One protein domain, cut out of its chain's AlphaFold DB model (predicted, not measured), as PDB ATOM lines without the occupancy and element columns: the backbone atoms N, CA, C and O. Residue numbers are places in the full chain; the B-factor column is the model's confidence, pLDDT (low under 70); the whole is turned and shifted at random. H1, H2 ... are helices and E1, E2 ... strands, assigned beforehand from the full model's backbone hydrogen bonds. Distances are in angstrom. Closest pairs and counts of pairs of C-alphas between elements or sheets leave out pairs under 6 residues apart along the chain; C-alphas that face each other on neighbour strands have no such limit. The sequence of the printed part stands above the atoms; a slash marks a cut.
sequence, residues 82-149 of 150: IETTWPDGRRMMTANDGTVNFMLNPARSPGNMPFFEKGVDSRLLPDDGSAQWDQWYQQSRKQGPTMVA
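Overview. This is residues 82 to 149 of the 150 residues of the protein "DgoA protein" of Planctomycetaceae bacterium (UniProt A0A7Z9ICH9). A small, strongly twisted sheet of four antiparallel strands has the long helix H2 slantwise over one face, while a wide loop with the short helix H1 in it, residues 96 to 120, swings away from H2. The 68 printed residues have two named helices and four named strands, in the order E1, E2, H1, E3, H2, E4; the sheet runs E3, E1, E2, E4. The class is mixed, helices and strands, in two layers, H2 being on one face of the sheet. The whole is compact, with a radius of gyration of the C-alphas of 11.8 A and spans of 31 by 27 by 17 A.

Along the chain. In the sheet, E3 is residues 121 to 125, 12.1 A long, E1 is 82 to 85, E2 is 91 to 95, 13.4 A long, and E4 is 146 to 148. E1 begins at C-alpha 82 (110.579, 198.097, 196.509), and E4 ends at C-alpha 148 (117.209, 202.753, 205.770). H2, residues 131 to 143, is 18.1 A long and begins at C-alpha 131 (126.494, 203.634, 195.141). H1 is residues 104 to 107.

Arrangement. E1 and E2 form a hairpin, with N 84 and O 92 2.9 A apart, within hydrogen-bond range. So are N 83 and O 123 of E1 and E3, at 2.9 A, and N 93 and O 146 of E2 and E4, at 2.8 A. H2 is on the sheet at a height of 8.0 A, over E2, at 52 degrees to it on the local plane; their closest C-alphas, of Ala 95 and Arg 141, are 4.9 A apart. H1 is not on the sheet, and H1 and H2 are apart. E2, H1 and E3 make a split strand-helix-strand unit, two strands running the same way with E1 between them, its crossover right-handed. Every O i to N i+4 pair of H2 is within hydrogen-bond range; H1 is too short for one, and its one O i to N i+3 pair is within range.

Size, cuts and confidence. The C-alphas farthest apart, of Pro 110 and Gly 129, are 33.1 A apart. The printed part has no cut. The link from H1 to E3 is long, 13 residues. The mean pLDDT of the printed part is 93.1, and no printed residue is under 70.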
ATOM      1  N   ILE A  82     111.814 197.480 196.038       96.56
ATOM      2  CA  ILE A  82     110.579 198.097 196.509       96.56
ATOM      3  C   ILE A  82     110.952 198.950 197.711       96.56
ATOM      4  O   ILE A  82     111.555 198.453 198.661       96.56
ATOM      5  N   GLU A  83     110.572 200.216 197.661       97.12
ATOM      6  CA  GLU A  83     110.601 201.115 198.801       97.12
ATOM      7  C   GLU A  83     109.216 201.148 199.434       97.12
ATOM      8  O   GLU A  83     108.228 201.385 198.743       97.12
ATOM      9  N   THR A  84     109.152 200.933 200.745       96.12
ATOM     10  CA  THR A  84     107.960 201.184 201.560       96.12
ATOM     11  C   THR A  84     108.244 202.334 202.516       96.12
ATOM     12  O   THR A  84     109.268 202.310 203.196       96.12
ATOM     13  N   THR A  85     107.361 203.329 202.562       96.06
ATOM     14  CA  THR A  85     107.525 204.546 203.367       96.06
ATOM     15  C   THR A  85     106.354 204.712 204.327       96.06
ATOM     16  O   THR A  85     105.199 204.564 203.930       96.06
ATOM     17  N   TRP A  86     106.653 205.023 205.588       95.19
ATOM     18  CA  TRP A  86     105.666 205.315 206.629       95.19
ATOM     19  C   TRP A  86     105.452 206.829 206.783       95.19
ATOM     20  O   TRP A  86     106.340 207.609 206.434       95.19
ATOM     21  N   PRO A  87     104.314 207.269 207.360       94.81
ATOM     22  CA  PRO A  87     104.034 208.693 207.586       94.81
ATOM     23  C   PRO A  87     105.067 209.431 208.450       94.81
ATOM     24  O   PRO A  87     105.179 210.649 208.357       94.81
ATOM     25  N   ASP A  88     105.818 208.710 209.286       93.44
ATOM     26  CA  ASP A  88     106.893 209.256 210.124       93.44
ATOM     27  C   ASP A  88     108.258 209.333 209.414       93.44
ATOM     28  O   ASP A  88     109.260 209.696 210.028       93.44
ATOM     29  N   GLY A  89     108.306 208.998 208.121       92.88
ATOM     30  CA  GLY A  89     109.510 209.062 207.297       92.88
ATOM     31  C   GLY A  89     110.389 207.814 207.355       92.88
ATOM     32  O   GLY A  89     111.392 207.760 206.642       92.88
ATOM     33  N   ARG A  90     110.036 206.784 208.141       93.75
ATOM     34  CA  ARG A  90     110.729 205.489 208.073       93.75
ATOM     35  C   ARG A  90     110.622 204.911 206.663       93.75
ATOM     36  O   ARG A  90     109.543 204.891 206.071       93.75
ATOM     37  N   ARG A  91     111.738 204.388 206.152       95.56
ATOM     38  CA  ARG A  91     111.838 203.771 204.825       95.56
ATOM     39  C   ARG A  91     112.361 202.349 204.949       95.56
ATOM     40  O   ARG A  91     113.323 202.098 205.671       95.56
ATOM     41  N   MET A  92     111.745 201.429 204.220       95.75
ATOM     42  CA  MET A  92     112.148 200.030 204.145       95.75
ATOM     43  C   MET A  92     112.409 199.643 202.697       95.75
ATOM     44  O   MET A  92     111.540 199.800 201.839       95.75
ATOM     45  N   MET A  93     113.592 199.102 202.447       96.19
ATOM     46  CA  MET A  93     114.000 198.564 201.160       96.19
ATOM     47  C   MET A  93     113.766 197.063 201.135       96.19
ATOM     48  O   MET A  93     114.116 196.355 202.075       96.19
ATOM     49  N   THR A  94     113.157 196.559 200.068       95.56
ATOM     50  CA  THR A  94     112.997 195.119 199.846       95.56
ATOM     51  C   THR A  94     113.449 194.755 198.441       95.56
ATOM     52  O   THR A  94     112.943 195.295 197.457       95.56
ATOM     53  N   ALA A  95     114.387 193.816 198.341       95.62
ATOM     54  CA  ALA A  95     114.877 193.276 197.080       95.62
ATOM     55  C   ALA A  95     114.568 191.776 197.001       95.62
ATOM     56  O   ALA A  95     114.436 191.101 198.020       95.62
ATOM     57  N   ASN A  96     114.445 191.252 195.781       92.94
ATOM     58  CA  ASN A  96     114.330 189.810 195.578       92.94
ATOM     59  C   ASN A  96     115.654 189.132 195.964       92.94
ATOM     60  O   ASN A  96     116.709 189.585 195.520       92.94
ATOM     61  N   ASP A  97     115.591 188.051 196.741       91.50
ATOM     62  CA  ASP A  97     116.738 187.235 197.169       91.50
ATOM     63  C   ASP A  97     117.072 186.088 196.192       91.50
ATOM     64  O   ASP A  97     118.028 185.341 196.391       91.50
ATOM     65  N   GLY A  98     116.307 185.965 195.103       90.12
ATOM     66  CA  GLY A  98     116.419 184.883 194.125       90.12
ATOM     67  C   GLY A  98     115.533 183.675 194.446       90.12
ATOM     68  O   GLY A  98     115.497 182.718 193.672       90.12
ATOM     69  N   THR A  99     114.773 183.714 195.542       89.31
ATOM     70  CA  THR A  99     113.915 182.615 195.993       89.31
ATOM     71  C   THR A  99     112.421 182.920 195.813       89.31
ATOM     72  O   THR A  99     111.979 183.988 195.368       89.31
ATOM     73  N   VAL A 100     111.586 181.914 196.074       86.44
ATOM     74  CA  VAL A 100     110.133 182.093 196.179       86.44
ATOM     75  C   VAL A 100     109.813 182.534 197.607       86.44
ATOM     76  O   VAL A 100     110.452 182.082 198.549       86.44
ATOM     77  N   ASN A 101     108.788 183.373 197.776       89.69
ATOM     78  CA  ASN A 101     108.340 183.883 199.079       89.69
ATOM     79  C   ASN A 101     109.310 184.852 199.784       89.69
ATOM     80  O   ASN A 101     109.164 185.052 200.985       89.69
ATOM     81  N   PHE A 102     110.207 185.534 199.060       90.12
ATOM     82  CA  PHE A 102     111.115 186.550 199.630       90.12
ATOM     83  C   PHE A 102     110.400 187.685 200.401       90.12
ATOM     84  O   PHE A 102     110.974 188.259 201.315       90.12
ATOM     85  N   MET A 103     109.130 187.980 200.084       89.06
ATOM     86  CA  MET A 103     108.286 188.926 200.842       89.06
ATOM     87  C   MET A 103     107.569 188.266 202.032       89.06
ATOM     88  O   MET A 103     107.340 188.886 203.063       89.06
ATOM     89  N   LEU A 104     107.173 186.999 201.875       89.62
ATOM     90  CA  LEU A 104     106.345 186.262 202.834       89.62
ATOM     91  C   LEU A 104     107.174 185.689 203.985       89.62
ATOM     92  O   LEU A 104     106.714 185.682 205.120       89.62
ATOM     93  N   ASN A 105     108.376 185.186 203.703       91.62
ATOM     94  CA  ASN A 105     109.228 184.563 204.713       91.62
ATOM     95  C   ASN A 105     109.643 185.553 205.814       91.62
ATOM     96  O   ASN A 105     109.479 185.197 206.979       91.62
ATOM     97  N   PRO A 106     110.078 186.795 205.509       90.06
ATOM     98  CA  PRO A 106     110.333 187.796 206.542       90.06
ATOM     99  C   PRO A 106     109.081 188.113 207.365       90.06
ATOM    100  O   PRO A 106     109.155 188.137 208.587       90.06
ATOM    101  N   ALA A 107     107.920 188.250 206.713       89.12
ATOM    102  CA  ALA A 107     106.648 188.581 207.361       89.12
ATOM    103  C   ALA A 107     106.139 187.523 208.355       89.12
ATOM    104  O   ALA A 107     105.285 187.817 209.188       89.12
ATOM    105  N   ARG A 108     106.626 186.280 208.260       89.38
ATOM    106  CA  ARG A 108     106.214 185.176 209.142       89.38
ATOM    107  C   ARG A 108     106.842 185.239 210.531       89.38
ATOM    108  O   ARG A 108     106.314 184.609 211.444       89.38
ATOM    109  N   SER A 109     107.944 185.966 210.690       85.00
ATOM    110  CA  SER A 109     108.665 186.066 211.958       85.00
ATOM    111  C   SER A 109     108.445 187.448 212.580       85.00
ATOM    112  O   SER A 109     108.763 188.454 211.939       85.00
ATOM    113  N   PRO A 110     107.929 187.531 213.821       83.00
ATOM    114  CA  PRO A 110     107.755 188.806 214.509       83.00
ATOM    115  C   PRO A 110     109.062 189.608 214.567       83.00
ATOM    116  O   PRO A 110     110.117 189.055 214.867       83.00
ATOM    117  N   GLY A 111     108.982 190.912 214.296       82.75
ATOM    118  CA  GLY A 111     110.119 191.837 214.385       82.75
ATOM    119  C   GLY A 111     110.940 192.012 213.102       82.75
ATOM    120  O   GLY A 111     111.720 192.954 213.030       82.75
ATOM    121  N   ASN A 112     110.736 191.183 212.074       84.69
ATOM    122  CA  ASN A 112     111.473 191.301 210.806       84.69
ATOM    123  C   ASN A 112     110.953 192.410 209.882       84.69
ATOM    124  O   ASN A 112     111.668 192.853 208.988       84.69
ATOM    125  N   MET A 113     109.704 192.837 210.061       88.06
ATOM    126  CA  MET A 113     109.132 193.964 209.333       88.06
ATOM    127  C   MET A 113     108.063 194.666 210.176       88.06
ATOM    128  O   MET A 113     107.392 194.000 210.973       88.06
ATOM    129  N   PRO A 114     107.879 195.988 210.021       88.38
ATOM    130  CA  PRO A 114     106.796 196.692 210.692       88.38
ATOM    131  C   PRO A 114     105.426 196.211 210.195       88.38
ATOM    132  O   PRO A 114     105.269 195.804 209.041       88.38
ATOM    133  N   PHE A 115     104.419 196.293 211.065       88.12
ATOM    134  CA  PHE A 115     103.033 196.081 210.659       88.12
ATOM    135  C   PHE A 115     102.539 197.228 209.771       88.12
ATOM    136  O   PHE A 115     103.114 198.318 209.734       88.12
ATOM    137  N   PHE A 116     101.446 196.966 209.058       91.44
ATOM    138  CA  PHE A 116     100.757 198.000 208.302       91.44
ATOM    139  C   PHE A 116     100.283 199.125 209.231       91.44
ATOM    140  O   PHE A 116      99.652 198.873 210.258       91.44
ATOM    141  N   GLU A 117     100.530 200.362 208.812       94.62
ATOM    142  CA  GLU A 117     100.028 201.576 209.446       94.62
ATOM    143  C   GLU A 117      99.271 202.405 208.402       94.62
ATOM    144  O   GLU A 117      99.589 202.394 207.209       94.62
ATOM    145  N   LYS A 118      98.237 203.136 208.833       97.06
ATOM    146  CA  LYS A 118      97.457 203.974 207.917       97.06
ATOM    147  C   LYS A 118      98.366 205.042 207.298       97.06
ATOM    148  O   LYS A 118      98.956 205.834 208.021       97.06
ATOM    149  N   GLY A 119      98.400 205.099 205.969       96.38
ATOM    150  CA  GLY A 119      99.218 206.058 205.222       96.38
ATOM    151  C   GLY A 119     100.581 205.524 204.781       96.38
ATOM    152  O   GLY A 119     101.345 206.284 204.202       96.38
ATOM    153  N   VAL A 120     100.879 204.242 205.024       96.62
ATOM    154  CA  VAL A 120     102.019 203.568 204.388       96.62
ATOM    155  C   VAL A 120     101.838 203.541 202.871       96.62
ATOM    156  O   VAL A 120     100.750 203.221 202.386       96.62
ATOM    157  N   ASP A 121     102.914 203.833 202.146       96.75
ATOM    158  CA  ASP A 121     102.971 203.779 200.686       96.75
ATOM    159  C   ASP A 121     104.131 202.900 200.203       96.75
ATOM    160  O   ASP A 121     105.144 202.754 200.895       96.75
ATOM    161  N   SER A 122     103.994 202.322 199.008       96.38
ATOM    162  CA  SER A 122     105.036 201.503 198.386       96.38
ATOM    163  C   SER A 122     105.218 201.838 196.913       96.38
ATOM    164  O   SER A 122     104.257 201.906 196.150       96.38
ATOM    165  N   ARG A 123     106.476 201.926 196.476       96.94
ATOM    166  CA  ARG A 123     106.830 202.123 195.066       96.94
ATOM    167  C   ARG A 123     107.995 201.245 194.639       96.94
ATOM    168  O   ARG A 123     108.830 200.849 195.450       96.94
ATOM    169  N   LEU A 124     108.080 200.977 193.337       96.75
ATOM    170  CA  LEU A 124     109.339 200.524 192.750       96.75
ATOM    171  C   LEU A 124     110.334 201.682 192.808       96.75
ATOM    172  O   LEU A 124     110.033 202.769 192.319       96.75
ATOM    173  N   LEU A 125     111.499 201.439 193.403       96.44
ATOM    174  CA  LEU A 125     112.606 202.385 193.444       96.44
ATOM    175  C   LEU A 125     113.508 202.132 192.221       96.44
ATOM    176  O   LEU A 125     114.150 201.075 192.174       96.44
ATOM    177  N   PRO A 126     113.544 203.037 191.222       96.06
ATOM    178  CA  PRO A 126     114.372 202.858 190.031       96.06
ATOM    179  C   PRO A 126     115.854 202.728 190.393       96.06
ATOM    180  O   PRO A 126     116.316 203.428 191.290       96.06
ATOM    181  N   ASP A 127     116.578 201.844 189.703       96.19
ATOM    182  CA  ASP A 127     118.045 201.779 189.775       96.19
ATOM    183  C   ASP A 127     118.612 203.026 189.086       96.19
ATOM    184  O   ASP A 127     118.556 203.150 187.861       96.19
ATOM    185  N   ASP A 128     119.078 203.983 189.890       96.12
ATOM    186  CA  ASP A 128     119.668 205.244 189.433       96.12
ATOM    187  C   ASP A 128     121.187 205.143 189.203       96.12
ATOM    188  O   ASP A 128     121.834 206.135 188.861       96.12
ATOM    189  N   GLY A 129     121.766 203.949 189.380       96.62
ATOM    190  CA  GLY A 129     123.196 203.695 189.253       96.62
ATOM    191  C   GLY A 129     124.046 204.233 190.408       96.62
ATOM    192  O   GLY A 129     125.274 204.152 190.340       96.62
ATOM    193  N   SER A 130     123.441 204.781 191.466       97.25
ATOM    194  CA  SER A 130     124.185 205.316 192.604       97.25
ATOM    195  C   SER A 130     124.774 204.212 193.489       97.25
ATOM    196  O   SER A 130     124.222 203.119 193.644       97.25
ATOM    197  N   ALA A 131     125.893 204.526 194.148       98.00
ATOM    198  CA  ALA A 131     126.494 203.634 195.141       98.00
ATOM    199  C   ALA A 131     125.551 203.374 196.331       98.00
ATOM    200  O   ALA A 131     125.558 202.285 196.902       98.00
ATOM    201  N   GLN A 132     124.720 204.362 196.685       96.00
ATOM    202  CA  GLN A 132     123.723 204.224 197.743       96.00
ATOM    203  C   GLN A 132     122.641 203.209 197.360       96.00
ATOM    204  O   GLN A 132     122.312 202.335 198.164       96.00
ATOM    205  N   TRP A 133     122.125 203.283 196.129       96.44
ATOM    206  CA  TRP A 133     121.145 202.320 195.636       96.44
ATOM    207  C   TRP A 133     121.719 200.904 195.615       96.44
ATOM    208  O   TRP A 133     121.075 199.977 196.110       96.44
ATOM    209  N   ASP A 134     122.947 200.730 195.108       97.44
ATOM    210  CA  ASP A 134     123.600 199.417 195.096       97.44
ATOM    211  C   ASP A 134     123.785 198.870 196.515       97.44
ATOM    212  O   ASP A 134     123.426 197.724 196.780       97.44
ATOM    213  N   GLN A 135     124.235 199.699 197.460       97.00
ATOM    214  CA  GLN A 135     124.368 199.298 198.858       97.00
ATOM    215  C   GLN A 135     123.038 198.790 199.436       97.00
ATOM    216  O   GLN A 135     122.995 197.699 200.013       97.00
ATOM    217  N   TRP A 136     121.949 199.544 199.266       96.88
ATOM    218  CA  TRP A 136     120.622 199.138 199.736       96.88
ATOM    219  C   TRP A 136     120.131 197.863 199.057       96.88
ATOM    220  O   TRP A 136     119.582 196.986 199.730       96.88
ATOM    221  N   TYR A 137     120.361 197.726 197.751       96.69
ATOM    222  CA  TYR A 137     119.991 196.541 196.989       96.69
ATOM    223  C   TYR A 137     120.727 195.295 197.493       96.69
ATOM    224  O   TYR A 137     120.082 194.293 197.807       96.69
ATOM    225  N   GLN A 138     122.056 195.353 197.629       96.69
ATOM    226  CA  GLN A 138     122.860 194.222 198.107       96.69
ATOM    227  C   GLN A 138     122.501 193.841 199.547       96.69
ATOM    228  O   GLN A 138     122.370 192.655 199.862       96.69
ATOM    229  N   GLN A 139     122.302 194.834 200.421       95.81
ATOM    230  CA  GLN A 139     121.901 194.595 201.806       95.81
ATOM    231  C   GLN A 139     120.528 193.921 201.874       95.81
ATOM    232  O   GLN A 139     120.400 192.856 202.486       95.81
ATOM    233  N   SER A 140     119.537 194.483 201.176       95.31
ATOM    234  CA  SER A 140     118.158 193.986 201.201       95.31
ATOM    235  C   SER A 140     118.016 192.615 200.541       95.31
ATOM    236  O   SER A 140     117.205 191.794 200.957       95.31
ATOM    237  N   ARG A 141     118.832 192.334 199.518       95.12
ATOM    238  CA  ARG A 141     118.885 191.025 198.859       95.12
ATOM    239  C   ARG A 141     119.469 189.950 199.771       95.12
ATOM    240  O   ARG A 141     119.022 188.809 199.734       95.12
ATOM    241  N   LYS A 142     120.486 190.294 200.567       94.19
ATOM    242  CA  LYS A 142     121.195 189.344 201.434       94.19
ATOM    243  C   LYS A 142     120.453 189.062 202.742       94.19
ATOM    244  O   LYS A 142     120.516 187.940 203.234       94.19
ATOM    245  N   GLN A 143     119.829 190.080 203.331       91.25
ATOM    246  CA  GLN A 143     119.293 190.024 204.699       91.25
ATOM    247  C   GLN A 143     117.758 190.070 204.747       91.25
ATOM    248  O   GLN A 143     117.179 189.835 205.804       91.25
ATOM    249  N   GLY A 144     117.101 190.340 203.616       92.25
ATOM    250  CA  GLY A 144     115.669 190.612 203.550       92.25
ATOM    251  C   GLY A 144     115.350 192.103 203.718       92.25
ATOM    252  O   GLY A 144     116.235 192.951 203.570       92.25
ATOM    253  N   PRO A 145     114.081 192.450 203.995       94.00
ATOM    254  CA  PRO A 145     113.653 193.833 204.148       94.00
ATOM    255  C   PRO A 145     114.539 194.610 205.129       94.00
ATOM    256  O   PRO A 145     114.776 194.176 206.252       94.00
ATOM    257  N   THR A 146     115.054 195.752 204.684       93.94
ATOM    258  CA  THR A 146     116.061 196.542 205.398       93.94
ATOM    259  C   THR A 146     115.533 197.948 205.647       93.94
ATOM    260  O   THR A 146     115.182 198.650 204.701       93.94
ATOM    261  N   MET A 147     115.513 198.393 206.904       93.50
ATOM    262  CA  MET A 147     115.224 199.794 207.226       93.50
ATOM    263  C   MET A 147     116.418 200.677 206.852       93.50
ATOM    264  O   MET A 147     117.551 200.361 207.214       93.50
ATOM    265  N   VAL A 148     116.171 201.786 206.159       90.81
ATOM    266  CA  VAL A 148     117.209 202.753 205.770       90.81
ATOM    267  C   VAL A 148     116.930 204.114 206.398       90.81
ATOM    268  O   VAL A 148     115.772 204.490 206.594       90.81
ATOM    269  N   ALA A 149     117.993 204.840 206.745       76.00
ATOM    270  CA  ALA A 149     117.874 206.219 207.205       76.00
ATOM    271  C   ALA A 149     117.384 207.118 206.056       76.00
ATOM    272  O   ALA A 149     117.744 206.888 204.897       76.00
TER     273      ALA A 149